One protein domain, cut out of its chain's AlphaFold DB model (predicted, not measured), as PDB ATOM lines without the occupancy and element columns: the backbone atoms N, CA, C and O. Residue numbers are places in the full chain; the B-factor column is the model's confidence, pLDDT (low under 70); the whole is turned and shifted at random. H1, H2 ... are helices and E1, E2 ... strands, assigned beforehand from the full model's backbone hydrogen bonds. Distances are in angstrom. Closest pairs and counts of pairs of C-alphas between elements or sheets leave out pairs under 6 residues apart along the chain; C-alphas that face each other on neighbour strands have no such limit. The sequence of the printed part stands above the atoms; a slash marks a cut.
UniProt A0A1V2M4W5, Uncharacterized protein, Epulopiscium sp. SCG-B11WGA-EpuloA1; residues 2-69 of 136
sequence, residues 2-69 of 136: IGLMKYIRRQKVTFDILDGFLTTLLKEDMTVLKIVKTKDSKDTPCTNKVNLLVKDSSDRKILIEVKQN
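Overview. This is residues 2 to 69 of the 136 residues of an uncharacterized protein of Epulopiscium sp. SCG-B11WGA-EpuloA1 (UniProt A0A1V2M4W5). A strongly twisted sheet of three strands has one long helix, H1, crossing over one of its faces, and the other face is bare. The picture is roughly an L: the sheet with the loop after E1 makes one arm, and residues 2 to 14 of H1 stick out from the sheet as the other. The printed part has 68 residues, with one named helix and three named strands in the order H1, E1, E2, E3; the class is mixed, helices and strands. The sheet's order is E1, E2, E3, all antiparallel. The whole is loose, with a radius of gyration of the C-alphas of 14.1 A, and its outline is flat, spanning 39 by 37 by 18 A.

Arrangement. The inner strand of the sheet is E2, residues 49 to 56, and its edge strands are E1, residues 30 to 38, and E3, residues 61 to 67. E1, E2 and E3 form a meander, each strand the antiparallel neighbour of the one before. E1 and E2 are a hairpin with directions 158 degrees apart; N 31 and O 55 are within hydrogen-bond range at 2.8 A, as are N 51 and O 36 at 2.9 A. E2 and E3 are a hairpin with directions 153 degrees apart; N 52 and O 64 are 2.8 A apart, within hydrogen-bond range. E1 bends by 62 degrees at residue 33. H1, residues 2 to 26, is on one face of the sheet, an arrangement of two layers, at a height over the sheet of 8.7 A. It lies over E1 and E2 and runs across the strands, at 68 degrees to E1 on the local plane. H1 touches E1; their closest C-alphas, those of Thr 23 and Met 30, are 5.2 A apart. H1 and E2 are near each other, with 5 pairs of C-alphas within 10 A. In H1, 20 of 21 O i to N i+4 pairs are within hydrogen-bond range.

Along the chain. E1 and E2 each measure 22.0 A from first to last C-alpha, and E3 measures 19.5 A. E1 begins at C-alpha 30, (200.693, 229.806, 127.490), and E3 ends at C-alpha 67, (210.529, 238.855, 141.522). H1 is 36.9 A long and begins at C-alpha 2, (191.463, 210.840, 149.803).

Size, cuts and confidence. The two C-alphas farthest apart, those of Ile 2 and Asp 43, are 40.4 A apart. Residues 2 to 14, which belong to H1, stand free; the body without them spans 40 by 18 by 15 A. The printed part has no cut. The links H1 to E1 and E2 to E3 are tight, and the link E1 to E2, with 10 residues, is short. The mean pLDDT of the printed part is 76.5; residues 2 to 14, 38 to 48 and 69 are under 70.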
ATOM      1  N   ILE A   2     192.167 209.553 150.044       56.00
ATOM      2  CA  ILE A   2     191.463 210.840 149.803       56.00
ATOM      3  C   ILE A   2     192.376 212.091 149.882       56.00
ATOM      4  O   ILE A   2     192.160 213.070 149.166       56.00
ATOM      5  N   GLY A   3     193.421 212.073 150.718       58.34
ATOM      6  CA  GLY A   3     194.351 213.206 150.872       58.34
ATOM      7  C   GLY A   3     195.220 213.483 149.636       58.34
ATOM      8  O   GLY A   3     195.462 214.643 149.310       58.34
ATOM      9  N   LEU A   4     195.615 212.432 148.905       51.94
ATOM     10  CA  LEU A   4     196.444 212.546 147.699       51.94
ATOM     11  C   LEU A   4     195.654 213.187 146.544       51.94
ATOM     12  O   LEU A   4     196.153 214.092 145.881       51.94
ATOM     13  N   MET A   5     194.379 212.805 146.375       55.72
ATOM     14  CA  MET A   5     193.474 213.425 145.394       55.72
ATOM     15  C   MET A   5     193.253 214.917 145.667       55.72
ATOM     16  O   MET A   5     193.289 215.723 144.739       55.72
ATOM     17  N   LYS A   6     193.061 215.310 146.935       54.12
ATOM     18  CA  LYS A   6     192.911 216.730 147.304       54.12
ATOM     19  C   LYS A   6     194.183 217.536 147.020       54.12
ATOM     20  O   LYS A   6     194.075 218.684 146.595       54.12
ATOM     21  N   TYR A   7     195.360 216.947 147.232       57.34
ATOM     22  CA  TYR A   7     196.649 217.590 146.963       57.34
ATOM     23  C   TYR A   7     196.896 217.795 145.462       57.34
ATOM     24  O   TYR A   7     197.200 218.910 145.041       57.34
ATOM     25  N   ILE A   8     196.665 216.756 144.649       52.16
ATOM     26  CA  ILE A   8     196.788 216.818 143.183       52.16
ATOM     27  C   ILE A   8     195.827 217.866 142.604       52.16
ATOM     28  O   ILE A   8     196.224 218.680 141.770       52.16
ATOM     29  N   ARG A   9     194.581 217.914 143.100       51.22
ATOM     30  CA  ARG A   9     193.587 218.901 142.652       51.22
ATOM     31  C   ARG A   9     193.970 220.333 143.029       51.22
ATOM     32  O   ARG A   9     193.734 221.241 142.244       51.22
ATOM     33  N   ARG A  10     194.580 220.543 144.203       56.75
ATOM     34  CA  ARG A  10     195.053 221.869 144.638       56.75
ATOM     35  C   ARG A  10     196.181 222.398 143.760       56.75
ATOM     36  O   ARG A  10     196.163 223.576 143.422       56.75
ATOM     37  N   GLN A  11     197.132 221.547 143.380       60.09
ATOM     38  CA  GLN A  11     198.214 221.972 142.497       60.09
ATOM     39  C   GLN A  11     197.686 222.291 141.098       60.09
ATOM     40  O   GLN A  11     197.967 223.377 140.611       60.09
ATOM     41  N   LYS A  12     196.835 221.431 140.517       59.28
ATOM     42  CA  LYS A  12     196.245 221.652 139.185       59.28
ATOM     43  C   LYS A  12     195.516 222.999 139.069       59.28
ATOM     44  O   LYS A  12     195.866 223.793 138.210       59.28
ATOM     45  N   VAL A  13     194.640 223.318 140.028       60.06
ATOM     46  CA  VAL A  13     193.922 224.612 140.067       60.06
ATOM     47  C   VAL A  13     194.874 225.816 140.185       60.06
ATOM     48  O   VAL A  13     194.555 226.898 139.708       60.06
ATOM     49  N   THR A  14     196.048 225.651 140.808       66.38
ATOM     50  CA  THR A  14     197.037 226.740 140.932       66.38
ATOM     51  C   THR A  14     197.735 227.028 139.600       66.38
ATOM     52  O   THR A  14     198.015 228.187 139.306       66.38
ATOM     53  N   PHE A  15     198.003 225.990 138.800       78.75
ATOM     54  CA  PHE A  15     198.560 226.140 137.454       78.75
ATOM     55  C   PHE A  15     197.536 226.760 136.498       78.75
ATOM     56  O   PHE A  15     197.868 227.731 135.831       78.75
ATOM     57  N   ASP A  16     196.277 226.311 136.542       82.06
ATOM     58  CA  ASP A  16     195.205 226.813 135.665       82.06
ATOM     59  C   ASP A  16     195.012 228.345 135.777       82.06
ATOM     60  O   ASP A  16     194.803 229.040 134.782       82.06
ATOM     61  N   ILE A  17     195.116 228.901 136.993       86.06
ATOM     62  CA  ILE A  17     195.027 230.357 137.223       86.06
ATOM     63  C   ILE A  17     196.220 231.088 136.597       86.06
ATOM     64  O   ILE A  17     196.061 232.163 136.018       86.06
ATOM     65  N   LEU A  18     197.421 230.524 136.732       86.12
ATOM     66  CA  LEU A  18     198.642 231.147 136.238       86.12
ATOM     67  C   LEU A  18     198.729 231.087 134.708       86.12
ATOM     68  O   LEU A  18     199.142 232.067 134.095       86.12
ATOM     69  N   ASP A  19     198.270 229.991 134.104       88.19
ATOM     70  CA  ASP A  19     198.126 229.829 132.654       88.19
ATOM     71  C   ASP A  19     197.218 230.916 132.079       88.19
ATOM     72  O   ASP A  19     197.607 231.639 131.160       88.19
ATOM     73  N   GLY A  20     196.035 231.096 132.677       88.75
ATOM     74  CA  GLY A  20     195.087 232.129 132.265       88.75
ATOM     75  C   GLY A  20     195.646 233.544 132.434       88.75
ATOM     76  O   GLY A  20     195.487 234.385 131.547       88.75
ATOM     77  N   PHE A  21     196.348 233.807 133.541       89.69
ATOM     78  CA  PHE A  21     196.996 235.098 133.783       89.69
ATOM     79  C   PHE A  21     198.068 235.408 132.732       89.69
ATOM     80  O   PHE A  21     198.044 236.484 132.136       89.69
ATOM     81  N   LEU A  22     198.979 234.467 132.472       90.25
ATOM     82  CA  LEU A  22     200.053 234.637 131.490       90.25
ATOM     83  C   LEU A  22     199.507 234.756 130.069       90.25
ATOM     84  O   LEU A  22     199.963 235.616 129.317       90.25
ATOM     85  N   THR A  23     198.496 233.953 129.737       91.12
ATOM     86  CA  THR A  23     197.829 233.996 128.431       91.12
ATOM     87  C   THR A  23     197.179 235.354 128.190       91.12
ATOM     88  O   THR A  23     197.338 235.955 127.130       91.12
ATOM     89  N   THR A  24     196.516 235.902 129.211       92.44
ATOM     90  CA  THR A  24     195.909 237.239 129.136       92.44
ATOM     91  C   THR A  24     196.971 238.334 129.021       92.44
ATOM     92  O   THR A  24     196.824 239.256 128.220       92.44
ATOM     93  N   LEU A  25     198.041 238.246 129.818       91.81
ATOM     94  CA  LEU A  25     199.092 239.263 129.881       91.81
ATOM     95  C   LEU A  25     199.900 239.344 128.580       91.81
ATOM     96  O   LEU A  25     200.195 240.442 128.112       91.81
ATOM     97  N   LEU A  26     200.251 238.192 128.006       90.50
ATOM     98  CA  LEU A  26     201.090 238.090 126.810       90.50
ATOM     99  C   LEU A  26     200.281 238.020 125.508       90.50
ATOM    100  O   LEU A  26     200.864 238.160 124.439       90.50
ATOM    101  N   LYS A  27     198.951 237.865 125.590       92.88
ATOM    102  CA  LYS A  27     198.041 237.689 124.442       92.88
ATOM    103  C   LYS A  27     198.405 236.494 123.553       92.88
ATOM    104  O   LYS A  27     198.151 236.509 122.352       92.88
ATOM    105  N   GLU A  28     198.986 235.466 124.152       90.31
ATOM    106  CA  GLU A  28     199.410 234.232 123.496       90.31
ATOM    107  C   GLU A  28     199.051 233.046 124.387       90.31
ATOM    108  O   GLU A  28     199.121 233.166 125.607       90.31
ATOM    109  N   ASP A  29     198.703 231.899 123.804       91.38
ATOM    110  CA  ASP A  29     198.375 230.699 124.576       91.38
ATOM    111  C   ASP A  29     199.617 230.154 125.289       91.38
ATOM    112  O   ASP A  29     200.574 229.697 124.654       91.38
ATOM    113  N   MET A  30     199.584 230.191 126.622       90.62
ATOM    114  CA  MET A  30     200.693 229.806 127.490       90.62
ATOM    115  C   MET A  30     200.262 228.701 128.454       90.62
ATOM    116  O   MET A  30     199.197 228.765 129.064       90.62
ATOM    117  N   THR A  31     201.115 227.695 128.638       90.88
ATOM    118  CA  THR A  31     200.899 226.592 129.585       90.88
ATOM    119  C   THR A  31     202.096 226.445 130.515       90.88
ATOM    120  O   THR A  31     203.220 226.189 130.077       90.88
ATOM    121  N   VAL A  32     201.879 226.579 131.818       89.31
ATOM    122  CA  VAL A  32     202.916 226.446 132.839       89.31
ATOM    123  C   VAL A  32     203.210 224.964 133.063       89.31
ATOM    124  O   VAL A  32     202.373 224.179 133.497       89.31
ATOM    125  N   LEU A  33     204.457 224.576 132.807       87.75
ATOM    126  CA  LEU A  33     204.943 223.210 132.973       87.75
ATOM    127  C   LEU A  33     205.455 222.945 134.390       87.75
ATOM    128  O   LEU A  33     205.270 221.857 134.933       87.75
ATOM    129  N   LYS A  34     206.172 223.909 134.981       86.50
ATOM    130  CA  LYS A  34     206.824 223.719 136.282       86.50
ATOM    131  C   LYS A  34     207.037 225.038 137.006       86.50
ATOM    132  O   LYS A  34     207.493 226.006 136.413       86.50
ATOM    133  N   ILE A  35     206.803 225.028 138.316       84.75
ATOM    134  CA  ILE A  35     207.151 226.131 139.217       84.75
ATOM    135  C   ILE A  35     208.347 225.695 140.060       84.75
ATOM    136  O   ILE A  35     208.308 224.662 140.731       84.75
ATOM    137  N   VAL A  36     209.410 226.491 140.043       82.38
ATOM    138  CA  VAL A  36     210.605 226.307 140.863       82.38
ATOM    139  C   VAL A  36     210.698 227.486 141.821       82.38
ATOM    140  O   VAL A  36     211.036 228.602 141.433       82.38
ATOM    141  N   LYS A  37     210.384 227.234 143.094       71.38
ATOM    142  CA  LYS A  37     210.630 228.200 144.167       71.38
ATOM    143  C   LYS A  37     212.100 228.135 144.553       71.38
ATOM    144  O   LYS A  37     212.563 227.107 145.047       71.38
ATOM    145  N   THR A  38     212.818 229.226 144.349       66.31
ATOM    146  CA  THR A  38     214.150 229.422 144.920       66.31
ATOM    147  C   THR A  38     213.974 229.875 146.365       66.31
ATOM    148  O   THR A  38     213.268 230.845 146.624       66.31
ATOM    149  N   LYS A  39     214.544 229.131 147.319       58.06
ATOM    150  CA  LYS A  39     214.632 229.595 148.709       58.06
ATOM    151  C   LYS A  39     215.726 230.652 148.788       58.06
ATOM    152  O   LYS A  39     216.825 230.411 148.290       58.06
ATOM    153  N   ASP A  40     215.423 231.765 149.436       58.09
ATOM    154  CA  ASP A  40     216.401 232.809 149.715       58.09
ATOM    155  C   ASP A  40     217.514 232.291 150.637       58.09
ATOM    156  O   ASP A  40     217.283 231.472 151.537       58.09
ATOM    157  N   SER A  41     218.736 232.771 150.409       55.09
ATOM    158  CA  SER A  41     219.800 232.700 151.407       55.09
ATOM    159  C   SER A  41     219.497 233.705 152.525       55.09
ATOM    160  O   SER A  41     218.856 234.730 152.306       55.09
ATOM    161  N   LYS A  42     219.950 233.414 153.749       57.25
ATOM    162  CA  LYS A  42     219.636 234.203 154.958       57.25
ATOM    163  C   LYS A  42     220.170 235.651 154.951       57.25
ATOM    164  O   LYS A  42     219.848 236.387 155.874       57.25
ATOM    165  N   ASP A  43     220.959 236.038 153.945       54.59
ATOM    166  CA  ASP A  43     221.719 237.298 153.900       54.59
ATOM    167  C   ASP A  43     221.127 238.380 152.984       54.59
ATOM    168  O   ASP A  43     221.649 239.491 152.924       54.59
ATOM    169  N   THR A  44     220.039 238.097 152.266       52.38
ATOM    170  CA  THR A  44     219.381 239.088 151.397       52.38
ATOM    171  C   THR A  44     217.976 239.405 151.897       52.38
ATOM    172  O   THR A  44     217.303 238.484 152.372       52.38
ATOM    173  N   PRO A  45     217.497 240.665 151.785       54.91
ATOM    174  CA  PRO A  45     216.108 240.992 152.092       54.91
ATOM    175  C   PRO A  45     215.213 240.039 151.303       54.91
ATOM    176  O   PRO A  45     215.452 239.835 150.114       54.91
ATOM    177  N   CYS A  46     214.272 239.401 152.001       55.06
ATOM    178  CA  CYS A  46     213.425 238.311 151.521       55.06
ATOM    179  C   CYS A  46     212.775 238.669 150.178       55.06
ATOM    180  O   CYS A  46     211.687 239.226 150.158       55.06
ATOM    181  N   THR A  47     213.424 238.399 149.052       59.06
ATOM    182  CA  THR A  47     212.852 238.679 147.737       59.06
ATOM    183  C   THR A  47     212.240 237.377 147.292       59.06
ATOM    184  O   THR A  47     212.943 236.472 146.866       59.06
ATOM    185  N   ASN A  48     210.918 237.256 147.397       67.81
ATOM    186  CA  ASN A  48     210.250 236.068 146.888       67.81
ATOM    187  C   ASN A  48     210.516 235.980 145.378       67.81
ATOM    188  O   ASN A  48     209.967 236.757 144.592       67.81
ATOM    189  N   LYS A  49     211.391 235.046 144.991       76.38
ATOM    190  CA  LYS A  49     211.726 234.730 143.603       76.38
ATOM    191  C   LYS A  49     211.097 233.406 143.221       76.38
ATOM    192  O   LYS A  49     211.274 232.386 143.894       76.38
ATOM    193  N   VAL A  50     210.352 233.425 142.127       81.44
ATOM    194  CA  VAL A  50     209.702 232.238 141.584       81.44
ATOM    195  C   VAL A  50     210.062 232.118 140.115       81.44
ATOM    196  O   VAL A  50     209.793 233.020 139.332       81.44
ATOM    197  N   ASN A  51     210.637 230.977 139.750       85.62
ATOM    198  CA  ASN A  51     210.910 230.628 138.364       85.62
ATOM    199  C   ASN A  51     209.780 229.757 137.817       85.62
ATOM    200  O   ASN A  51     209.400 228.753 138.425       85.62
ATOM    201  N   LEU A  52     209.256 230.134 136.660       88.38
ATOM    202  CA  LEU A  52     208.173 229.468 135.954       88.38
ATOM    203  C   LEU A  52     208.722 228.944 134.630       88.38
ATOM    204  O   LEU A  52     209.216 229.715 133.815       88.38
ATOM    205  N   LEU A  53     208.637 227.638 134.406       89.50
ATOM    206  CA  LEU A  53     208.861 227.059 133.090       89.50
ATOM    207  C   LEU A  53     207.518 226.980 132.377       89.50
ATOM    208  O   LEU A  53     206.619 226.283 132.846       89.50
ATOM    209  N   VAL A  54     207.403 227.679 131.258       91.81
ATOM    210  CA  VAL A  54     206.177 227.834 130.474       91.81
ATOM    211  C   VAL A  54     206.433 227.336 129.061       91.81
ATOM    212  O   VAL A  54     207.564 227.362 128.579       91.81
ATOM    213  N   LYS A  55     205.397 226.833 128.407       93.31
ATOM    214  CA  LYS A  55     205.400 226.457 127.000       93.31
ATOM    215  C   LYS A  55     204.351 227.286 126.268       93.31
ATOM    216  O   LYS A  55     203.266 227.486 126.807       93.31
ATOM    217  N   ASP A  56     204.674 227.720 125.060       91.94
ATOM    218  CA  ASP A  56     203.719 228.372 124.165       91.94
ATOM    219  C   ASP A  56     203.046 227.379 123.195       91.94
ATOM    220  O   ASP A  56     203.343 226.175 123.172       91.94
ATOM    221  N   SER A  57     202.152 227.894 122.349       90.62
ATOM    222  CA  SER A  57     201.469 227.120 121.301       90.62
ATOM    223  C   SER A  57     202.412 226.488 120.265       90.62
ATOM    224  O   SER A  57     202.048 225.497 119.635       90.62
ATOM    225  N   SER A  58     203.633 227.012 120.116       92.44
ATOM    226  CA  SER A  58     204.661 226.525 119.184       92.44
ATOM    227  C   SER A  58     205.646 225.537 119.823       92.44
ATOM    228  O   SER A  58     206.678 225.230 119.230       92.44
ATOM    229  N   ASP A  59     205.357 225.041 121.031       90.19
ATOM    230  CA  ASP A  59     206.242 224.153 121.804       90.19
ATOM    231  C   ASP A  59     207.588 224.774 122.210       90.19
ATOM    232  O   ASP A  59     208.513 224.081 122.645       90.19
ATOM    233  N   ARG A  60     207.701 226.104 122.156       91.44
ATOM    234  CA  ARG A  60     208.864 226.826 122.672       91.44
ATOM    235  C   ARG A  60     208.757 226.908 124.189       91.44
ATOM    236  O   ARG A  60     207.722 227.270 124.744       91.44
ATOM    237  N   LYS A  61     209.852 226.571 124.873       92.06
ATOM    238  CA  LYS A  61     209.947 226.621 126.336       92.06
ATOM    239  C   LYS A  61     210.535 227.956 126.772       92.06
ATOM    240  O   LYS A  61     211.653 228.292 126.393       92.06
ATOM    241  N   ILE A  62     209.794 228.678 127.596       89.88
ATOM    242  CA  ILE A  62     210.118 230.011 128.094       89.88
ATOM    243  C   ILE A  62     210.314 229.915 129.606       89.88
ATOM    244  O   ILE A  62     209.499 229.323 130.316       89.88
ATOM    245  N   LEU A  63     211.408 230.484 130.109       89.94
ATOM    246  CA  LEU A  63     211.648 230.624 131.542       89.94
ATOM    247  C   LEU A  63     211.240 232.036 131.970       89.94
ATOM    248  O   LEU A  63     211.849 233.009 131.531       89.94
ATOM    249  N   ILE A  64     210.220 232.142 132.817       87.38
ATOM    250  CA  ILE A  64     209.718 233.409 133.351       87.38
ATOM    251  C   ILE A  64     210.115 233.503 134.822       87.38
ATOM    252  O   ILE A  64     209.705 232.680 135.640       87.38
ATOM    253  N   GLU A  65     210.907 234.511 135.166       85.81
ATOM    254  CA  GLU A  65     211.286 234.805 136.547       85.81
ATOM    255  C   GLU A  65     210.387 235.912 137.105       85.81
ATOM    256  O   GLU A  65     210.332 237.019 136.572       85.81
ATOM    257  N   VAL A  66     209.690 235.620 138.202       81.94
ATOM    258  CA  VAL A  66     208.865 236.585 138.928       81.94
ATOM    259  C   VAL A  66     209.589 236.968 140.210       81.94
ATOM    260  O   VAL A  66     209.872 236.114 141.054       81.94
ATOM    261  N   LYS A  67     209.880 238.263 140.351       80.31
ATOM    262  CA  LYS A  67     210.529 238.855 141.522       80.31
ATOM    263  C   LYS A  67     209.545 239.763 142.250       80.31
ATOM    264  O   LYS A  67     209.001 240.685 141.649       80.31
ATOM    265  N   GLN A  68     209.336 239.522 143.541       71.94
ATOM    266  CA  GLN A  68     208.649 240.481 144.402       71.94
ATOM    267  C   GLN A  68     209.666 241.496 144.935       71.94
ATOM    268  O   GLN A  68     210.492 241.154 145.783       71.94
ATOM    269  N   ASN A  69     209.592 242.734 144.448       64.94
ATOM    270  CA  ASN A  69     210.358 243.850 145.000       64.94
ATOM    271  C   ASN A  69     209.570 244.459 146.167       64.94
ATOM    272  O   ASN A  69     208.372 244.714 146.039       64.94
TER     273      ASN A  69